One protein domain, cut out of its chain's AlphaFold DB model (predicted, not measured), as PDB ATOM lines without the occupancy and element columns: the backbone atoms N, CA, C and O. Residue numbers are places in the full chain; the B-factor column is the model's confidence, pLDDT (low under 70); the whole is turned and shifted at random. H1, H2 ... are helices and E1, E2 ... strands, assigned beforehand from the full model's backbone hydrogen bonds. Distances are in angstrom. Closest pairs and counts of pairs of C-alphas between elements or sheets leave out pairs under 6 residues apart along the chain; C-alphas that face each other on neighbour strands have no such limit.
ATOM      1  N   ARG A  13     189.893 188.840 144.562       56.38
ATOM      2  CA  ARG A  13     188.630 188.281 145.106       56.38
ATOM      3  C   ARG A  13     188.828 187.057 145.995       56.38
ATOM      4  O   ARG A  13     187.922 186.715 146.759       56.38
ATOM      5  N   ASP A  14     189.974 186.405 145.897       75.31
ATOM      6  CA  ASP A  14     190.290 185.204 146.650       75.31
ATOM      7  C   ASP A  14     190.938 185.538 147.993       75.31
ATOM      8  O   ASP A  14     190.770 184.758 148.922       75.31
ATOM      9  N   PHE A  15     191.554 186.719 148.162       83.06
ATOM     10  CA  PHE A  15     192.170 187.119 149.435       83.06
ATOM     11  C   PHE A  15     191.168 187.129 150.595       83.06
ATOM     12  O   PHE A  15     191.343 186.396 151.565       83.06
ATOM     13  N   ILE A  16     190.070 187.885 150.479       86.19
ATOM     14  CA  ILE A  16     189.042 187.975 151.532       86.19
ATOM     15  C   ILE A  16     188.353 186.630 151.751       86.19
ATOM     16  O   ILE A  16     188.207 186.177 152.887       86.19
ATOM     17  N   LYS A  17     187.999 185.929 150.669       85.19
ATOM     18  CA  LYS A  17     187.433 184.576 150.773       85.19
ATOM     19  C   LYS A  17     188.383 183.622 151.485       85.19
ATOM     20  O   LYS A  17     187.929 182.772 152.239       85.19
ATOM     21  N   PHE A  18     189.683 183.759 151.262       87.31
ATOM     22  CA  PHE A  18     190.693 182.930 151.888       87.31
ATOM     23  C   PHE A  18     190.834 183.248 153.376       87.31
ATOM     24  O   PHE A  18     190.669 182.344 154.199       87.31
ATOM     25  N   VAL A  19     191.085 184.510 153.747       89.94
ATOM     26  CA  VAL A  19     191.369 184.873 155.148       89.94
ATOM     27  C   VAL A  19     190.152 184.716 156.061       89.94
ATOM     28  O   VAL A  19     190.313 184.317 157.213       89.94
ATOM     29  N   PHE A  20     188.935 184.943 155.555       88.50
ATOM     30  CA  PHE A  20     187.695 184.736 156.315       88.50
ATOM     31  C   PHE A  20     187.084 183.342 156.115       88.50
ATOM     32  O   PHE A  20     186.237 182.927 156.902       88.50
ATOM     33  N   GLY A  21     187.488 182.598 155.083       86.88
ATOM     34  CA  GLY A  21     186.932 181.284 154.747       86.88
ATOM     35  C   GLY A  21     187.787 180.095 155.176       86.88
ATOM     36  O   GLY A  21     187.351 178.961 154.995       86.88
ATOM     37  N   THR A  22     188.969 180.318 155.755       88.31
ATOM     38  CA  THR A  22     189.870 179.253 156.225       88.31
ATOM     39  C   THR A  22     190.270 179.440 157.689       88.31
ATOM     40  O   THR A  22     190.070 180.504 158.271       88.31
ATOM     41  N   ALA A  23     190.813 178.385 158.296       86.38
ATOM     42  CA  ALA A  23     191.397 178.392 159.635       86.38
ATOM     43  C   ALA A  23     192.850 177.904 159.597       86.38
ATOM     44  O   ALA A  23     193.228 177.114 158.731       86.38
ATOM     45  N   SER A  24     193.673 178.316 160.561       80.94
ATOM     46  CA  SER A  24     195.045 177.809 160.661       80.94
ATOM     47  C   SER A  24     195.099 176.414 161.302       80.94
ATOM     48  O   SER A  24     194.279 176.055 162.148       80.94
ATOM     49  N   ALA A  25     196.111 175.608 160.960       76.81
ATOM     50  CA  ALA A  25     196.300 174.287 161.579       76.81
ATOM     51  C   ALA A  25     196.547 174.367 163.101       76.81
ATOM     52  O   ALA A  25     196.201 173.451 163.851       76.81
ATOM     53  N   VAL A  26     197.123 175.481 163.567       71.62
ATOM     54  CA  VAL A  26     197.339 175.771 164.993       71.62
ATOM     55  C   VAL A  26     196.009 176.035 165.708       71.62
ATOM     56  O   VAL A  26     195.841 175.610 166.849       71.62
ATOM     57  N   ALA A  27     195.044 176.659 165.027       73.31
ATOM     58  CA  ALA A  27     193.698 176.861 165.555       73.31
ATOM     59  C   ALA A  27     192.983 175.523 165.816       73.31
ATOM     60  O   ALA A  27     192.452 175.299 166.900       73.31
ATOM     61  N   VAL A  28     193.022 174.597 164.851       72.31
ATOM     62  CA  VAL A  28     192.266 173.329 164.926       72.31
ATOM     63  C   VAL A  28     192.918 172.285 165.837       72.31
ATOM     64  O   VAL A  28     192.224 171.479 166.450       72.31
ATOM     65  N   SER A  29     194.244 172.303 165.988       65.62
ATOM     66  CA  SER A  29     194.968 171.360 166.862       65.62
ATOM     67  C   SER A  29     194.844 171.670 168.364       65.62
ATOM     68  O   SER A  29     195.535 171.058 169.177       65.62
ATOM     69  N   GLY A  30     193.959 172.596 168.751       58.81
ATOM     70  CA  GLY A  30     193.723 172.986 170.144       58.81
ATOM     71  C   GLY A  30     194.857 173.813 170.757       58.81
ATOM     72  O   GLY A  30     194.832 174.091 171.952       58.81
ATOM     73  N   GLY A  31     195.845 174.221 169.954       59.50
ATOM     74  CA  GLY A  31     197.003 174.991 170.410       59.50
ATOM     75  C   GLY A  31     196.709 176.469 170.673       59.50
ATOM     76  O   GLY A  31     197.589 177.182 171.143       59.50
ATOM     77  N   SER A  32     195.502 176.953 170.362       61.75
ATOM     78  CA  SER A  32     195.192 178.381 170.375       61.75
ATOM     79  C   SER A  32     193.770 178.644 170.880       61.75
ATOM     80  O   SER A  32     192.799 178.486 170.146       61.75
ATOM     81  N   SER A  33     193.642 179.069 172.142       65.94
ATOM     82  CA  SER A  33     192.363 179.404 172.801       65.94
ATOM     83  C   SER A  33     191.728 180.717 172.321       65.94
ATOM     84  O   SER A  33     190.718 181.141 172.869       65.94
ATOM     85  N   ILE A  34     192.349 181.382 171.347       73.50
ATOM     86  CA  ILE A  34     191.955 182.699 170.835       73.50
ATOM     87  C   ILE A  34     191.035 182.619 169.609       73.50
ATOM     88  O   ILE A  34     190.468 183.635 169.243       73.50
ATOM     89  N   TRP A  35     190.837 181.454 168.983       80.25
ATOM     90  CA  TRP A  35     190.006 181.359 167.773       80.25
ATOM     91  C   TRP A  35     188.511 181.198 168.092       80.25
ATOM     92  O   TRP A  35     188.160 180.325 168.890       80.25
ATOM     93  N   PRO A  36     187.615 181.952 167.426       82.81
ATOM     94  CA  PRO A  36     186.174 181.743 167.515       82.81
ATOM     95  C   PRO A  36     185.755 180.347 167.060       82.81
ATOM     96  O   PRO A  36     186.275 179.812 166.076       82.81
ATOM     97  N   THR A  37     184.749 179.784 167.727       82.00
ATOM     98  CA  THR A  37     184.209 178.454 167.417       82.00
ATOM     99  C   THR A  37     183.739 178.344 165.968       82.00
ATOM    100  O   THR A  37     183.982 177.314 165.339       82.00
ATOM    101  N   GLU A  38     183.113 179.385 165.396       81.44
ATOM    102  CA  GLU A  38     182.688 179.338 163.992       81.44
ATOM    103  C   GLU A  38     183.884 179.230 163.038       81.44
ATOM    104  O   GLU A  38     183.816 178.506 162.043       81.44
ATOM    105  N   ALA A  39     185.003 179.889 163.353       82.19
ATOM    106  CA  ALA A  39     186.203 179.836 162.525       82.19
ATOM    107  C   ALA A  39     186.813 178.428 162.494       82.19
ATOM    108  O   ALA A  39     187.278 177.993 161.445       82.19
ATOM    109  N   LEU A  40     186.727 177.670 163.592       81.19
ATOM    110  CA  LEU A  40     187.234 176.292 163.676       81.19
ATOM    111  C   LEU A  40     186.483 175.293 162.781       81.19
ATOM    112  O   LEU A  40     186.983 174.196 162.543       81.19
ATOM    113  N   THR A  41     185.299 175.654 162.274       85.25
ATOM    114  CA  THR A  41     184.535 174.805 161.341       85.25
ATOM    115  C   THR A  41     185.009 174.919 159.888       85.25
ATOM    116  O   THR A  41     184.572 174.149 159.030       85.25
ATOM    117  N   ARG A  42     185.897 175.877 159.597       87.81
ATOM    118  CA  ARG A  42     186.378 176.190 158.249       87.81
ATOM    119  C   ARG A  42     187.505 175.243 157.802       87.81
ATOM    120  O   ARG A  42     188.218 174.691 158.643       87.81
ATOM    121  N   PRO A  43     187.721 175.073 156.483       87.75
ATOM    122  CA  PRO A  43     188.872 174.345 155.954       87.75
ATOM    123  C   PRO A  43     190.211 174.882 156.474       87.75
ATOM    124  O   PRO A  43     190.390 176.090 156.633       87.75
ATOM    125  N   ILE A  44     191.174 173.983 156.695       85.81
ATOM    126  CA  ILE A  44     192.497 174.348 157.215       85.81
ATOM    127  C   ILE A  44     193.416 174.821 156.085       85.81
ATOM    128  O   ILE A  44     193.607 174.103 155.102       85.81
ATOM    129  N   ALA A  45     194.057 175.973 156.268       88.25
ATOM    130  CA  ALA A  45     195.092 176.503 155.386       88.25
ATOM    131  C   ALA A  45     196.217 177.184 156.184       88.25
ATOM    132  O   ALA A  45     196.070 177.500 157.365       88.25
ATOM    133  N   LYS A  46     197.370 177.424 155.547       85.75
ATOM    134  CA  LYS A  46     198.388 178.317 156.127       85.75
ATOM    135  C   LYS A  46     197.830 179.746 156.176       85.75
ATOM    136  O   LYS A  46     197.099 180.096 155.259       85.75
ATOM    137  N   PRO A  47     198.155 180.559 157.193       87.44
ATOM    138  CA  PRO A  47     197.701 181.944 157.224       87.44
ATOM    139  C   PRO A  47     198.263 182.726 156.037       87.44
ATOM    140  O   PRO A  47     199.408 182.499 155.628       87.44
ATOM    141  N   ALA A  48     197.456 183.648 155.514       89.88
ATOM    142  CA  ALA A  48     197.954 184.683 154.618       89.88
ATOM    143  C   ALA A  48     198.910 185.603 155.387       89.88
ATOM    144  O   ALA A  48     198.937 185.601 156.623       89.88
ATOM    145  N   LYS A  49     199.695 186.386 154.650       91.25
ATOM    146  CA  LYS A  49     200.665 187.305 155.233       91.25
ATOM    147  C   LYS A  49     200.524 188.690 154.632       91.25
ATOM    148  O   LYS A  49     200.452 188.809 153.416       91.25
ATOM    149  N   LEU A  50     200.546 189.689 155.500       93.50
ATOM    150  CA  LEU A  50     200.864 191.071 155.160       93.50
ATOM    151  C   LEU A  50     202.095 191.489 155.963       93.50
ATOM    152  O   LEU A  50     202.494 190.795 156.902       93.50
ATOM    153  N   ALA A  51     202.689 192.609 155.590       94.00
ATOM    154  CA  ALA A  51     203.760 193.244 156.336       94.00
ATOM    155  C   ALA A  51     203.417 194.711 156.594       94.00
ATOM    156  O   ALA A  51     202.537 195.269 155.936       94.00
ATOM    157  N   LEU A  52     204.105 195.309 157.558       93.75
ATOM    158  CA  LEU A  52     204.210 196.752 157.686       93.75
ATOM    159  C   LEU A  52     205.424 197.241 156.891       93.75
ATOM    160  O   LEU A  52     206.491 196.629 156.955       93.75
ATOM    161  N   ASP A  53     205.237 198.308 156.116       91.12
ATOM    162  CA  ASP A  53     206.342 199.051 155.506       91.12
ATOM    163  C   ASP A  53     207.014 200.004 156.518       91.12
ATOM    164  O   ASP A  53     206.617 200.084 157.683       91.12
ATOM    165  N   ASP A  54     208.008 200.771 156.061       88.50
ATOM    166  CA  ASP A  54     208.763 201.731 156.887       88.50
ATOM    167  C   ASP A  54     207.897 202.854 157.502       88.50
ATOM    168  O   ASP A  54     208.355 203.594 158.376       88.50
ATOM    169  N   TYR A  55     206.652 203.009 157.043       90.69
ATOM    170  CA  TYR A  55     205.689 204.005 157.511       90.69
ATOM    171  C   TYR A  55     204.453 203.367 158.164       90.69
ATOM    172  O   TYR A  55     203.450 204.051 158.395       90.69
ATOM    173  N   ASN A  56     204.541 202.080 158.512       92.81
ATOM    174  CA  ASN A  56     203.503 201.277 159.152       92.81
ATOM    175  C   ASN A  56     202.260 201.027 158.287       92.81
ATOM    176  O   ASN A  56     201.187 200.742 158.827       92.81
ATOM    177  N   TYR A  57     202.352 201.134 156.963       94.19
ATOM    178  CA  TYR A  57     201.262 200.749 156.073       94.19
ATOM    179  C   TYR A  57     201.244 199.244 155.839       94.19
ATOM    180  O   TYR A  57     202.278 198.607 155.653       94.19
ATOM    181  N   LEU A  58     200.038 198.679 155.820       94.50
ATOM    182  CA  LEU A  58     199.804 197.293 155.453       94.50
ATOM    183  C   LEU A  58     200.076 197.096 153.963       94.50
ATOM    184  O   LEU A  58     199.339 197.608 153.118       94.50
ATOM    185  N   VAL A  59     201.086 196.284 153.671       92.62
ATOM    186  CA  VAL A  59     201.487 195.906 152.317       92.62
ATOM    187  C   VAL A  59     201.451 194.395 152.138       92.62
ATOM    188  O   VAL A  59     201.676 193.625 153.076       92.62
ATOM    189  N   ASP A  60     201.171 193.951 150.919       90.69
ATOM    190  CA  ASP A  60     201.428 192.581 150.497       90.69
ATOM    191  C   ASP A  60     202.929 192.423 150.179       90.69
ATOM    192  O   ASP A  60     203.396 192.937 149.161       90.69
ATOM    193  N   PRO A  61     203.707 191.704 151.015       87.69
ATOM    194  CA  PRO A  61     205.149 191.555 150.815       87.69
ATOM    195  C   PRO A  61     205.502 190.685 149.600       87.69
ATOM    196  O   PRO A  61     206.677 190.558 149.254       87.69
ATOM    197  N   TYR A  62     204.510 190.038 148.987       85.88
ATOM    198  CA  TYR A  62     204.665 189.213 147.795       85.88
ATOM    199  C   TYR A  62     204.040 189.858 146.561       85.88
ATOM    200  O   TYR A  62     203.908 189.181 145.539       85.88
ATOM    201  N   PHE A  63     203.659 191.135 146.647       83.12
ATOM    202  CA  PHE A  63     203.105 191.861 145.518       83.12
ATOM    203  C   PHE A  63     204.093 191.862 144.345       83.12
ATOM    204  O   PHE A  63     205.204 192.385 144.448       83.12
ATOM    205  N   ASP A  64     203.680 191.267 143.229       78.00
ATOM    206  CA  ASP A  64     204.404 191.359 141.966       78.00
ATOM    207  C   ASP A  64     203.861 192.556 141.185       78.00
ATOM    208  O   ASP A  64     202.661 192.631 140.898       78.00
ATOM    209  N   TYR A  65     204.742 193.504 140.851       66.62
ATOM    210  CA  TYR A  65     204.395 194.707 140.096       66.62
ATOM    211  C   TYR A  65     204.179 194.349 138.617       66.62
ATOM    212  O   TYR A  65     204.967 194.674 137.731       66.62
ATOM    213  N   ASN A  66     203.089 193.634 138.359       64.25
ATOM    214  CA  ASN A  66     202.515 193.407 137.043       64.25
ATOM    215  C   ASN A  66     200.982 193.313 137.152       64.25
ATOM    216  O   ASN A  66     200.390 192.291 136.783       64.25
ATOM    217  N   PRO A  67     200.305 194.332 137.718       66.56
ATOM    218  CA  PRO A  67     198.864 194.276 137.839       66.56
ATOM    219  C   PRO A  67     198.252 194.335 136.438       66.56
ATOM    220  O   PRO A  67     198.344 195.348 135.751       66.56
ATOM    221  N   PRO A 127     192.253 207.621 144.262       85.31
ATOM    222  CA  PRO A 127     193.381 207.113 145.050       85.31
ATOM    223  C   PRO A 127     193.097 205.732 145.653       85.31
ATOM    224  O   PRO A 127     193.905 204.813 145.537       85.31
ATOM    225  N   TRP A 128     191.899 205.556 146.218       85.81
ATOM    226  CA  TRP A 128     191.423 204.262 146.705       85.81
ATOM    227  C   TRP A 128     191.354 203.195 145.601       85.81
ATOM    228  O   TRP A 128     191.808 202.069 145.796       85.81
ATOM    229  N   GLY A 129     190.816 203.542 144.426       84.19
ATOM    230  CA  GLY A 129     190.692 202.627 143.291       84.19
ATOM    231  C   GLY A 129     192.051 202.179 142.763       84.19
ATOM    232  O   GLY A 129     192.248 200.989 142.548       84.19
ATOM    233  N   ALA A 130     192.994 203.112 142.641       85.38
ATOM    234  CA  ALA A 130     194.373 202.862 142.244       85.38
ATOM    235  C   ALA A 130     195.093 201.946 143.241       85.38
ATOM    236  O   ALA A 130     195.687 200.942 142.852       85.38
ATOM    237  N   ALA A 131     194.980 202.230 144.541       86.75
ATOM    238  CA  ALA A 131     195.683 201.482 145.577       86.75
ATOM    239  C   ALA A 131     195.308 199.987 145.621       86.75
ATOM    240  O   ALA A 131     196.140 199.150 145.971       86.75
ATOM    241  N   GLN A 132     194.106 199.608 145.165       83.94
ATOM    242  CA  GLN A 132     193.699 198.202 145.004       83.94
ATOM    243  C   GLN A 132     194.621 197.393 144.067       83.94
ATOM    244  O   GLN A 132     194.653 196.160 144.151       83.94
ATOM    245  N   TYR A 133     195.358 198.059 143.181       83.25
ATOM    246  CA  TYR A 133     196.266 197.464 142.195       83.25
ATOM    247  C   TYR A 133     197.740 197.623 142.568       83.25
ATOM    248  O   TYR A 133     198.606 197.401 141.728       83.25
ATOM    249  N   THR A 134     198.015 198.003 143.810       87.00
ATOM    250  CA  THR A 134     199.358 198.159 144.374       87.00
ATOM    251  C   THR A 134     199.536 197.200 145.550       87.00
ATOM    252  O   THR A 134     198.589 196.507 145.947       87.00
ATOM    253  N   GLU A 135     200.717 197.194 146.159       88.88
ATOM    254  CA  GLU A 135     201.017 196.433 147.369       88.88
ATOM    255  C   GLU A 135     200.060 196.744 148.537       88.88
ATOM    256  O   GLU A 135     199.796 195.869 149.362       88.88
ATOM    257  N   TYR A 136     199.454 197.937 148.579       91.12
ATOM    258  CA  TYR A 136     198.522 198.359 149.635       91.12
ATOM    259  C   TYR A 136     197.116 197.750 149.503       91.12
ATOM    260  O   TYR A 136     196.309 197.803 150.439       91.12
ATOM    261  N   GLY A 137     196.793 197.143 148.355       89.75
ATOM    262  CA  GLY A 137     195.428 196.727 148.029       89.75
ATOM    263  C   GLY A 137     194.836 195.708 149.006       89.75
ATOM    264  O   GLY A 137     193.661 195.801 149.360       89.75
ATOM    265  N   ASN A 138     195.631 194.749 149.492       90.19
ATOM    266  CA  ASN A 138     195.149 193.757 150.464       90.19
ATOM    267  C   ASN A 138     194.903 194.360 151.856       90.19
ATOM    268  O   ASN A 138     193.974 193.926 152.541       90.19
ATOM    269  N   GLY A 139     195.670 195.384 152.246       92.69
ATOM    270  CA  GLY A 139     195.415 196.160 153.459       92.69
ATOM    271  C   GLY A 139     194.064 196.873 153.395       92.69
ATOM    272  O   GLY A 139     193.256 196.749 154.314       92.69
ATOM    273  N   ILE A 140     193.770 197.531 152.268       91.94
ATOM    274  CA  ILE A 140     192.483 198.209 152.038       91.94
ATOM    275  C   ILE A 140     191.320 197.211 152.071       91.94
ATOM    276  O   ILE A 140     190.338 197.429 152.777       91.94
ATOM    277  N   ARG A 141     191.446 196.067 151.389       90.81
ATOM    278  CA  ARG A 141     190.407 195.017 151.408       90.81
ATOM    279  C   ARG A 141     190.136 194.486 152.810       90.81
ATOM    280  O   ARG A 141     188.988 194.188 153.130       90.81
ATOM    281  N   LEU A 142     191.181 194.320 153.624       93.06
ATOM    282  CA  LEU A 142     191.030 193.914 155.020       93.06
ATOM    283  C   LEU A 142     190.236 194.964 155.802       93.06
ATOM    284  O   LEU A 142     189.304 194.595 156.511       93.06
ATOM    285  N   TYR A 143     190.582 196.244 155.648       93.69
ATOM    286  CA  TYR A 143     189.897 197.353 156.313       93.69
ATOM    287  C   TYR A 143     188.408 197.418 155.944       93.69
ATOM    288  O   TYR A 143     187.573 197.487 156.838       93.69
ATOM    289  N   ASP A 144     188.064 197.292 154.659       92.06
ATOM    290  CA  ASP A 144     186.665 197.319 154.201       92.06
ATOM    291  C   ASP A 144     185.844 196.104 154.661       92.06
ATOM    292  O   ASP A 144     184.622 196.178 154.796       92.06
ATOM    293  N   ALA A 145     186.500 194.958 154.864       91.75
ATOM    294  CA  ALA A 145     185.841 193.735 155.312       91.75
ATOM    295  C   ALA A 145     185.591 193.706 156.829       91.75
ATOM    296  O   ALA A 145     184.799 192.884 157.300       91.75
ATOM    297  N   LEU A 146     186.273 194.559 157.594       92.88
ATOM    298  CA  LEU A 146     186.155 194.627 159.043       92.88
ATOM    299  C   LEU A 146     185.065 195.625 159.471       92.88
ATOM    300  O   LEU A 146     184.949 196.709 158.900       92.88
ATOM    301  N   PRO A 147     184.280 195.308 160.517       92.94
ATOM    302  CA  PRO A 147     183.437 196.294 161.182       92.94
ATOM    303  C   PRO A 147     184.250 197.486 161.707       92.94
ATOM    304  O   PRO A 147     185.414 197.348 162.084       92.94
ATOM    305  N   TYR A 148     183.614 198.655 161.798       91.06
ATOM    306  CA  TYR A 148     184.275 199.884 162.248       91.06
ATOM    307  C   TYR A 148     184.884 199.757 163.659       91.06
ATOM    308  O   TYR A 148     185.984 200.239 163.928       91.06
ATOM    309  N   GLU A 149     184.185 199.090 164.576       93.75
ATOM    310  CA  GLU A 149     184.702 198.803 165.912       93.75
ATOM    311  C   GLU A 149     185.972 197.944 165.877       93.75
ATOM    312  O   GLU A 149     186.895 198.192 166.649       93.75
ATOM    313  N   ASP A 150     186.057 197.000 164.942       93.69
ATOM    314  CA  ASP A 150     187.185 196.087 164.831       93.69
ATOM    315  C   ASP A 150     188.422 196.771 164.261       93.69
ATOM    316  O   ASP A 150     189.513 196.560 164.787       93.69
ATOM    317  N   VAL A 151     188.276 197.624 163.240       93.81
ATOM    318  CA  VAL A 151     189.416 198.405 162.723       93.81
ATOM    319  C   VAL A 151     189.975 199.337 163.794       93.81
ATOM    320  O   VAL A 151     191.189 199.418 163.961       93.81
ATOM    321  N   ARG A 152     189.101 199.969 164.589       92.56
ATOM    322  CA  ARG A 152     189.519 200.844 165.688       92.56
ATOM    323  C   ARG A 152     190.237 200.064 166.786       92.56
ATOM    324  O   ARG A 152     191.285 200.496 167.246       92.56
ATOM    325  N   ASP A 153     189.692 198.923 167.195       93.38
ATOM    326  CA  ASP A 153     190.278 198.092 168.250       93.38
ATOM    327  C   ASP A 153     191.599 197.424 167.811       93.38
ATOM    328  O   ASP A 153     192.392 197.010 168.655       93.38
ATOM    329  N   LEU A 154     191.848 197.315 166.502       94.50
ATOM    330  CA  LEU A 154     193.106 196.836 165.917       94.50
ATOM    331  C   LEU A 154     194.102 197.971 165.603       94.50
ATOM    332  O   LEU A 154     195.162 197.692 165.046       94.50
ATOM    333  N   ASN A 155     193.785 199.224 165.953       95.81
ATOM    334  CA  ASN A 155     194.567 200.420 165.618       95.81
ATOM    335  C   ASN A 155     194.855 200.557 164.109       95.81
ATOM    336  O   ASN A 155     195.974 200.877 163.712       95.81
ATOM    337  N   LEU A 156     193.861 200.286 163.261       95.31
ATOM    338  CA  LEU A 156     193.971 200.423 161.809       95.31
ATOM    339  C   LEU A 156     193.269 201.695 161.331       95.31
ATOM    340  O   LEU A 156     192.075 201.884 161.572       95.31
ATOM    341  N   THR A 157     193.994 202.525 160.586       94.62
ATOM    342  CA  THR A 157     193.493 203.786 160.033       94.62
ATOM    343  C   THR A 157     193.629 203.784 158.518       94.62
ATOM    344  O   THR A 157     194.722 203.600 157.985       94.62
ATOM    345  N   LEU A 158     192.530 204.044 157.806       93.38
ATOM    346  CA  LEU A 158     192.592 204.363 156.383       93.38
ATOM    347  C   LEU A 158     193.147 205.781 156.212       93.38
ATOM    348  O   LEU A 158     192.578 206.744 156.726       93.38
ATOM    349  N   VAL A 159     194.251 205.904 155.481       91.56
ATOM    350  CA  VAL A 159     194.849 207.183 155.107       91.56
ATOM    351  C   VAL A 159     194.654 207.373 153.614       91.56
ATOM    352  O   VAL A 159     195.157 206.587 152.816       91.56
ATOM    353  N   GLU A 160     193.955 208.441 153.255       87.06
ATOM    354  CA  GLU A 160     193.808 208.904 151.880       87.06
ATOM    355  C   GLU A 160     194.388 210.318 151.800       87.06
ATOM    356  O   GLU A 160     193.989 211.216 152.546       87.06
ATOM    357  N   GLY A 161     195.411 210.485 150.967       71.00
ATOM    358  CA  GLY A 161     196.101 211.751 150.770       71.00
ATOM    359  C   GLY A 161     195.846 212.279 149.369       71.00
ATOM    360  O   GLY A 161     196.321 211.686 148.404       71.00
ATOM    361  N   ASP A 162     195.169 213.424 149.287       55.31
ATOM    362  CA  ASP A 162     195.066 214.225 148.069       55.31
ATOM    363  C   ASP A 162     196.113 215.345 148.120       55.31
ATOM    364  O   ASP A 162     195.924 216.379 148.769       55.31
ATOM    365  N   VAL A 163     197.237 215.168 147.424       48.59
ATOM    366  CA  VAL A 163     198.099 216.292 147.029       48.59
ATOM    367  C   VAL A 163     198.282 216.276 145.513       48.59
ATOM    368  O   VAL A 163     198.362 215.195 144.927       48.59
ATOM    369  N   PRO A 164     198.371 217.442 144.841       41.50
ATOM    370  CA  PRO A 164     198.613 217.478 143.404       41.50
ATOM    371  C   PRO A 164     199.865 216.665 143.038       41.50
ATOM    372  O   PRO A 164     200.971 217.017 143.447       41.50
ATOM    373  N   GLY A 165     199.679 215.584 142.274       50.44
ATOM    374  CA  GLY A 165     200.757 214.706 141.806       50.44
ATOM    375  C   GLY A 165     201.074 213.493 142.689       50.44
ATOM    376  O   GLY A 165     202.028 212.786 142.384       50.44
ATOM    377  N   SER A 166     200.308 213.230 143.754       55.00
ATOM    378  CA  SER A 166     200.399 211.974 144.507       55.00
ATOM    379  C   SER A 166     199.031 211.599 145.070       55.00
ATOM    380  O   SER A 166     198.646 212.067 146.139       55.00
ATOM    381  N   ASN A 167     198.324 210.730 144.351       69.56
ATOM    382  CA  ASN A 167     197.137 210.040 144.843       69.56
ATOM    383  C   ASN A 167     197.614 208.846 145.678       69.56
ATOM    384  O   ASN A 167     198.114 207.872 145.119       69.56
ATOM    385  N   PHE A 168     197.509 208.925 147.005       84.44
ATOM    386  CA  PHE A 168     197.876 207.813 147.887       84.44
ATOM    387  C   PHE A 168     196.679 207.368 148.720       84.44
ATOM    388  O   PHE A 168     195.990 208.190 149.323       84.44
ATOM    389  N   CYS A 169     196.473 206.056 148.795       90.38
ATOM    390  CA  CYS A 169     195.523 205.440 149.703       90.38
ATOM    391  C   CYS A 169     196.144 204.168 150.285       90.38
ATOM    392  O   CYS A 169     196.693 203.349 149.550       90.38
ATOM    393  N   GLY A 170     196.066 204.002 151.601       92.81
ATOM    394  CA  GLY A 170     196.629 202.850 152.294       92.81
ATOM    395  C   GLY A 170     196.105 202.733 153.718       92.81
ATOM    396  O   GLY A 170     195.575 203.689 154.286       92.81
ATOM    397  N   VAL A 171     196.248 201.550 154.310       95.12
ATOM    398  CA  VAL A 171     195.821 201.293 155.692       95.12
ATOM    399  C   VAL A 171     197.047 201.262 156.580       95.12
ATOM    400  O   VAL A 171     197.920 200.424 156.379       95.12
ATOM    401  N   ARG A 172     197.114 202.176 157.545       94.56
ATOM    402  CA  ARG A 172     198.224 202.304 158.486       94.56
ATOM    403  C   ARG A 172     197.883 201.657 159.819       94.56
ATOM    404  O   ARG A 172     196.762 201.797 160.303       94.56
ATOM    405  N   TYR A 173     198.857 200.989 160.418       95.31
ATOM    406  CA  TYR A 173     198.814 200.605 161.819       95.31
ATOM    407  C   TYR A 173     199.304 201.771 162.690       95.31
ATOM    408  O   TYR A 173     200.442 202.216 162.562       95.31
ATOM    409  N   ASP A 174     198.430 202.263 163.566       94.19
ATOM    410  CA  ASP A 174     198.663 203.411 164.456       94.19
ATOM    411  C   ASP A 174     198.895 202.999 165.924       94.19
ATOM    412  O   ASP A 174     198.903 203.850 166.815       94.19
ATOM    413  N   GLY A 175     199.042 201.698 166.200       89.94
ATOM    414  CA  GLY A 175     199.311 201.195 167.547       89.94
ATOM    415  C   GLY A 175     200.771 201.367 167.967       89.94
ATOM    416  O   GLY A 175     201.659 201.542 167.130       89.94
ATOM    417  N   ASP A 176     201.025 201.291 169.273       86.75
ATOM    418  CA  ASP A 176     202.390 201.280 169.796       86.75
ATOM    419  C   ASP A 176     203.063 199.935 169.475       86.75
ATOM    420  O   ASP A 176     202.546 198.866 169.799       86.75
ATOM    421  N   PHE A 177     204.225 199.958 168.827       85.81
ATOM    422  CA  PHE A 177     204.910 198.726 168.430       85.81
ATOM    423  C   PHE A 177     205.386 197.884 169.615       85.81
ATOM    424  O   PHE A 177     205.370 196.656 169.525       85.81
ATOM    425  N   GLU A 178     205.819 198.514 170.709       81.44
ATOM    426  CA  GLU A 178     206.342 197.799 171.874       81.44
ATOM    427  C   GLU A 178     205.210 197.200 172.715       81.44
ATOM    428  O   GLU A 178     205.362 196.114 173.278       81.44
ATOM    429  N   GLU A 179     204.068 197.888 172.785       80.25
ATOM    430  CA  GLU A 179     202.957 197.497 173.661       80.25
ATOM    431  C   GLU A 179     201.845 196.726 172.929       80.25
ATOM    432  O   GLU A 179     201.257 195.793 173.491       80.25
ATOM    433  N   ASP A 180     201.572 197.067 171.666       83.75
ATOM    434  CA  ASP A 180     200.344 196.681 170.969       83.75
ATOM    435  C   ASP A 180     200.536 195.799 169.735       83.75
ATOM    436  O   ASP A 180     199.554 195.222 169.252       83.75
ATOM    437  N   PHE A 181     201.753 195.620 169.217       86.94
ATOM    438  CA  PHE A 181     201.921 194.846 167.982       86.94
ATOM    439  C   PHE A 181     201.512 193.370 168.154       86.94
ATOM    440  O   PHE A 181     200.811 192.786 167.323       86.94
ATOM    441  N   ASP A 182     201.827 192.776 169.308       85.06
ATOM    442  CA  ASP A 182     201.335 191.442 169.665       85.06
ATOM    443  C   ASP A 182     199.805 191.407 169.828       85.06
ATOM    444  O   ASP A 182     199.191 190.342 169.682       85.06
ATOM    445  N   ASN A 183     199.167 192.537 170.161       87.75
ATOM    446  CA  ASN A 183     197.708 192.654 170.244       87.75
ATOM    447  C   ASN A 183     197.067 192.667 168.849       87.75
ATOM    448  O   ASN A 183     195.970 192.133 168.711       87.75
ATOM    449  N   LEU A 184     197.745 193.172 167.811       91.56
ATOM    450  CA  LEU A 184     197.243 193.173 166.431       91.56
ATOM    451  C   LEU A 184     197.003 191.743 165.923       91.56
ATOM    452  O   LEU A 184     195.878 191.366 165.592       91.56
ATOM    453  N   ASN A 185     198.041 190.902 165.936       90.81
ATOM    454  CA  ASN A 185     197.934 189.515 165.468       90.81
ATOM    455  C   ASN A 185     197.011 188.666 166.356       90.81
ATOM    456  O   ASN A 185     196.241 187.841 165.854       90.81
ATOM    457  N   ARG A 186     197.031 188.884 167.679       89.00
ATOM    458  CA  ARG A 186     196.075 188.231 168.590       89.00
ATOM    459  C   ARG A 186     194.644 188.695 168.350       89.00
ATOM    460  O   ARG A 186     193.737 187.875 168.441       89.00
ATOM    461  N   GLY A 187     194.437 189.966 168.030       91.06
ATOM    462  CA  GLY A 187     193.135 190.547 167.734       91.06
ATOM    463  C   GLY A 187     192.542 190.021 166.428       91.06
ATOM    464  O   GLY A 187     191.345 189.739 166.384       91.06
ATOM    465  N   LEU A 188     193.368 189.823 165.397       91.81
ATOM    466  CA  LEU A 188     192.968 189.170 164.145       91.81
ATOM    467  C   LEU A 188     192.580 187.702 164.373       91.81
ATOM    468  O   LEU A 188     191.503 187.265 163.960       91.81
ATOM    469  N   ALA A 189     193.408 186.951 165.103       89.56
ATOM    470  CA  ALA A 189     193.103 185.568 165.474       89.56
ATOM    471  C   ALA A 189     191.849 185.466 166.365       89.56
ATOM    472  O   ALA A 189     191.019 184.583 166.156       89.56
ATOM    473  N   GLY A 190     191.675 186.424 167.285       87.69
ATOM    474  CA  GLY A 190     190.492 186.641 168.127       87.69
ATOM    475  C   GLY A 190     189.186 186.761 167.346       87.69
ATOM    476  O   GLY A 190     188.126 186.377 167.832       87.69
ATOM    477  N   ARG A 191     189.277 187.253 166.110       90.19
ATOM    478  CA  ARG A 191     188.166 187.416 165.159       90.19
ATOM    479  C   ARG A 191     188.062 186.262 164.165       90.19
ATOM    480  O   ARG A 191     187.195 186.246 163.297       90.19
ATOM    481  N   GLY A 192     188.934 185.266 164.295       89.06
ATOM    482  CA  GLY A 192     188.960 184.101 163.429       89.06
ATOM    483  C   GLY A 192     189.476 184.396 162.026       89.06
ATOM    484  O   GLY A 192     189.058 183.727 161.083       89.06
ATOM    485  N   ILE A 193     190.341 185.397 161.873       92.12
ATOM    486  CA  ILE A 193     190.900 185.810 160.584       92.12
ATOM    487  C   ILE A 193     192.215 185.061 160.362       92.12
ATOM    488  O   ILE A 193     193.145 185.176 161.159       92.12
ATOM    489  N   ASN A 194     192.311 184.287 159.277       91.94
ATOM    490  CA  ASN A 194     193.497 183.498 158.922       91.94
ATOM    491  C   ASN A 194     194.590 184.343 158.255       91.94
ATOM    492  O   ASN A 194     194.958 184.122 157.099       91.94
ATOM    493  N   LEU A 195     195.096 185.312 159.013       92.12
ATOM    494  CA  LEU A 195     196.057 186.318 158.583       92.12
ATOM    495  C   LEU A 195     197.107 186.561 159.674       92.12
ATOM    496  O   LEU A 195     196.781 186.567 160.859       92.12
ATOM    497  N   ILE A 196     198.352 186.780 159.260       92.12
ATOM    498  CA  ILE A 196     199.432 187.290 160.108       92.12
ATOM    499  C   ILE A 196     199.982 188.564 159.471       92.12
ATOM    500  O   ILE A 196     200.197 188.604 158.259       92.12
ATOM    501  N   ILE A 197     200.230 189.575 160.294       93.56
ATOM    502  CA  ILE A 197     200.937 190.796 159.916       93.56
ATOM    503  C   ILE A 197     202.346 190.718 160.499       93.56
ATOM    504  O   ILE A 197     202.512 190.518 161.704       93.56
ATOM    505  N   ASP A 198     203.351 190.821 159.638       91.81
ATOM    506  CA  ASP A 198     204.750 190.948 160.036       91.81
ATOM    507  C   ASP A 198     205.073 192.420 160.310       91.81
ATOM    508  O   ASP A 198     204.685 193.294 159.537       91.81
ATOM    509  N   GLY A 199     205.750 192.697 161.422       81.06
ATOM    510  CA  GLY A 199     206.024 194.064 161.873       81.06
ATOM    511  C   GLY A 199     207.142 194.747 161.098       81.06
ATOM    512  O   GLY A 199     207.327 195.940 161.279       81.06
TER     513      GLY A 199
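What this domain is: This is residues 13 to 67 and 127 to 199 of the 202 residues of an uncharacterized protein of Rhodospirillaceae bacterium (UniProt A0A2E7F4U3). A long two-stranded hairpin, E2 and E3, reaches to one end of an elongated body, and H2 with the loop of residues 29 to 47 makes the other end. Between them H4 packs on E3, and the short parallel pair E1 and E4 lies in the body with H6 packed on E4. The printed part has 128 residues, with six named helices and four named strands in the order H1, H2, E1, H3, H4, H5, E2, E3, H6, E4, forming two sheets of two strands, one antiparallel and one parallel. The class is mixed, helices and strands. By its radius of gyration of the C-alphas, 14.9 A, the whole is compact, and the C-alphas span 52 by 33 by 23 A.

How they stand to each other: E2, residues 156 to 163, and E3, residues 166 to 173, are an antiparallel hairpin at 165 degrees, with N 159 and O 170 2.8 A apart, within hydrogen-bond range. H4, residues 137 to 145, comes closest to E3 at the C-alphas of Gly 139 and Val 171, 5.6 A. H3, residues 127 to 131, comes closest to E3 at the C-alphas of Pro 127 and Asn 167, 4.8 A. H1, residues 13 to 21, touches H4 at a steep tilt of 52 degrees, the same way; their closest C-alphas, of Ile 16 and Leu 142, are 7.2 A apart. H5, residues 148 to 153, is close to H4 but not clearly touching, with the closest C-alphas, of Tyr 143 and Val 151, 6.5 A apart. E1, residues 48 to 52, and E4, residues 195 to 198, are parallel neighbours at 30 degrees, with N 50 and O 196 3.0 A apart, within hydrogen-bond range. H6, residues 181 to 190, comes closest to E4 at the C-alphas of Asn 185 and Ile 196, 6.0 A, and H5 and H6 are near each other, with 6 pairs of C-alphas within 10 A. H2, residues 25 to 28, touches no helix. Every O i to N i+4 pair is within hydrogen-bond range in H3, H4 and H5, against 4 of 5 in H1 and 5 of 6 in H6, and H2 is too short for such a pair.

Where its parts are: H1 begins at C-alpha 13, (188.630, 188.281, 145.106). E2 measures 22.1 A and E3 20.8 A from first to last C-alpha, E1 13.9 A, H6 14.1 A, H4 12.4 A and H1 12.0 A. E2 ends at C-alpha 163, (198.099, 216.292, 147.029), and E4 at C-alpha 198, (204.750, 190.948, 160.036).

The domain as a whole: The C-alphas of Gly 30 and Pro 164 are the two farthest apart, at 52.1 A. Residues 68 to 126 are not printed, and C-alphas 67 and 127 are 15.7 A apart across this cut. The link from H2 to E1 is long, with 19 residues. The mean pLDDT of the printed part is 84.7, and residue 13, residues 29 to 33, 65 to 67 and 162 to 167 are under 70.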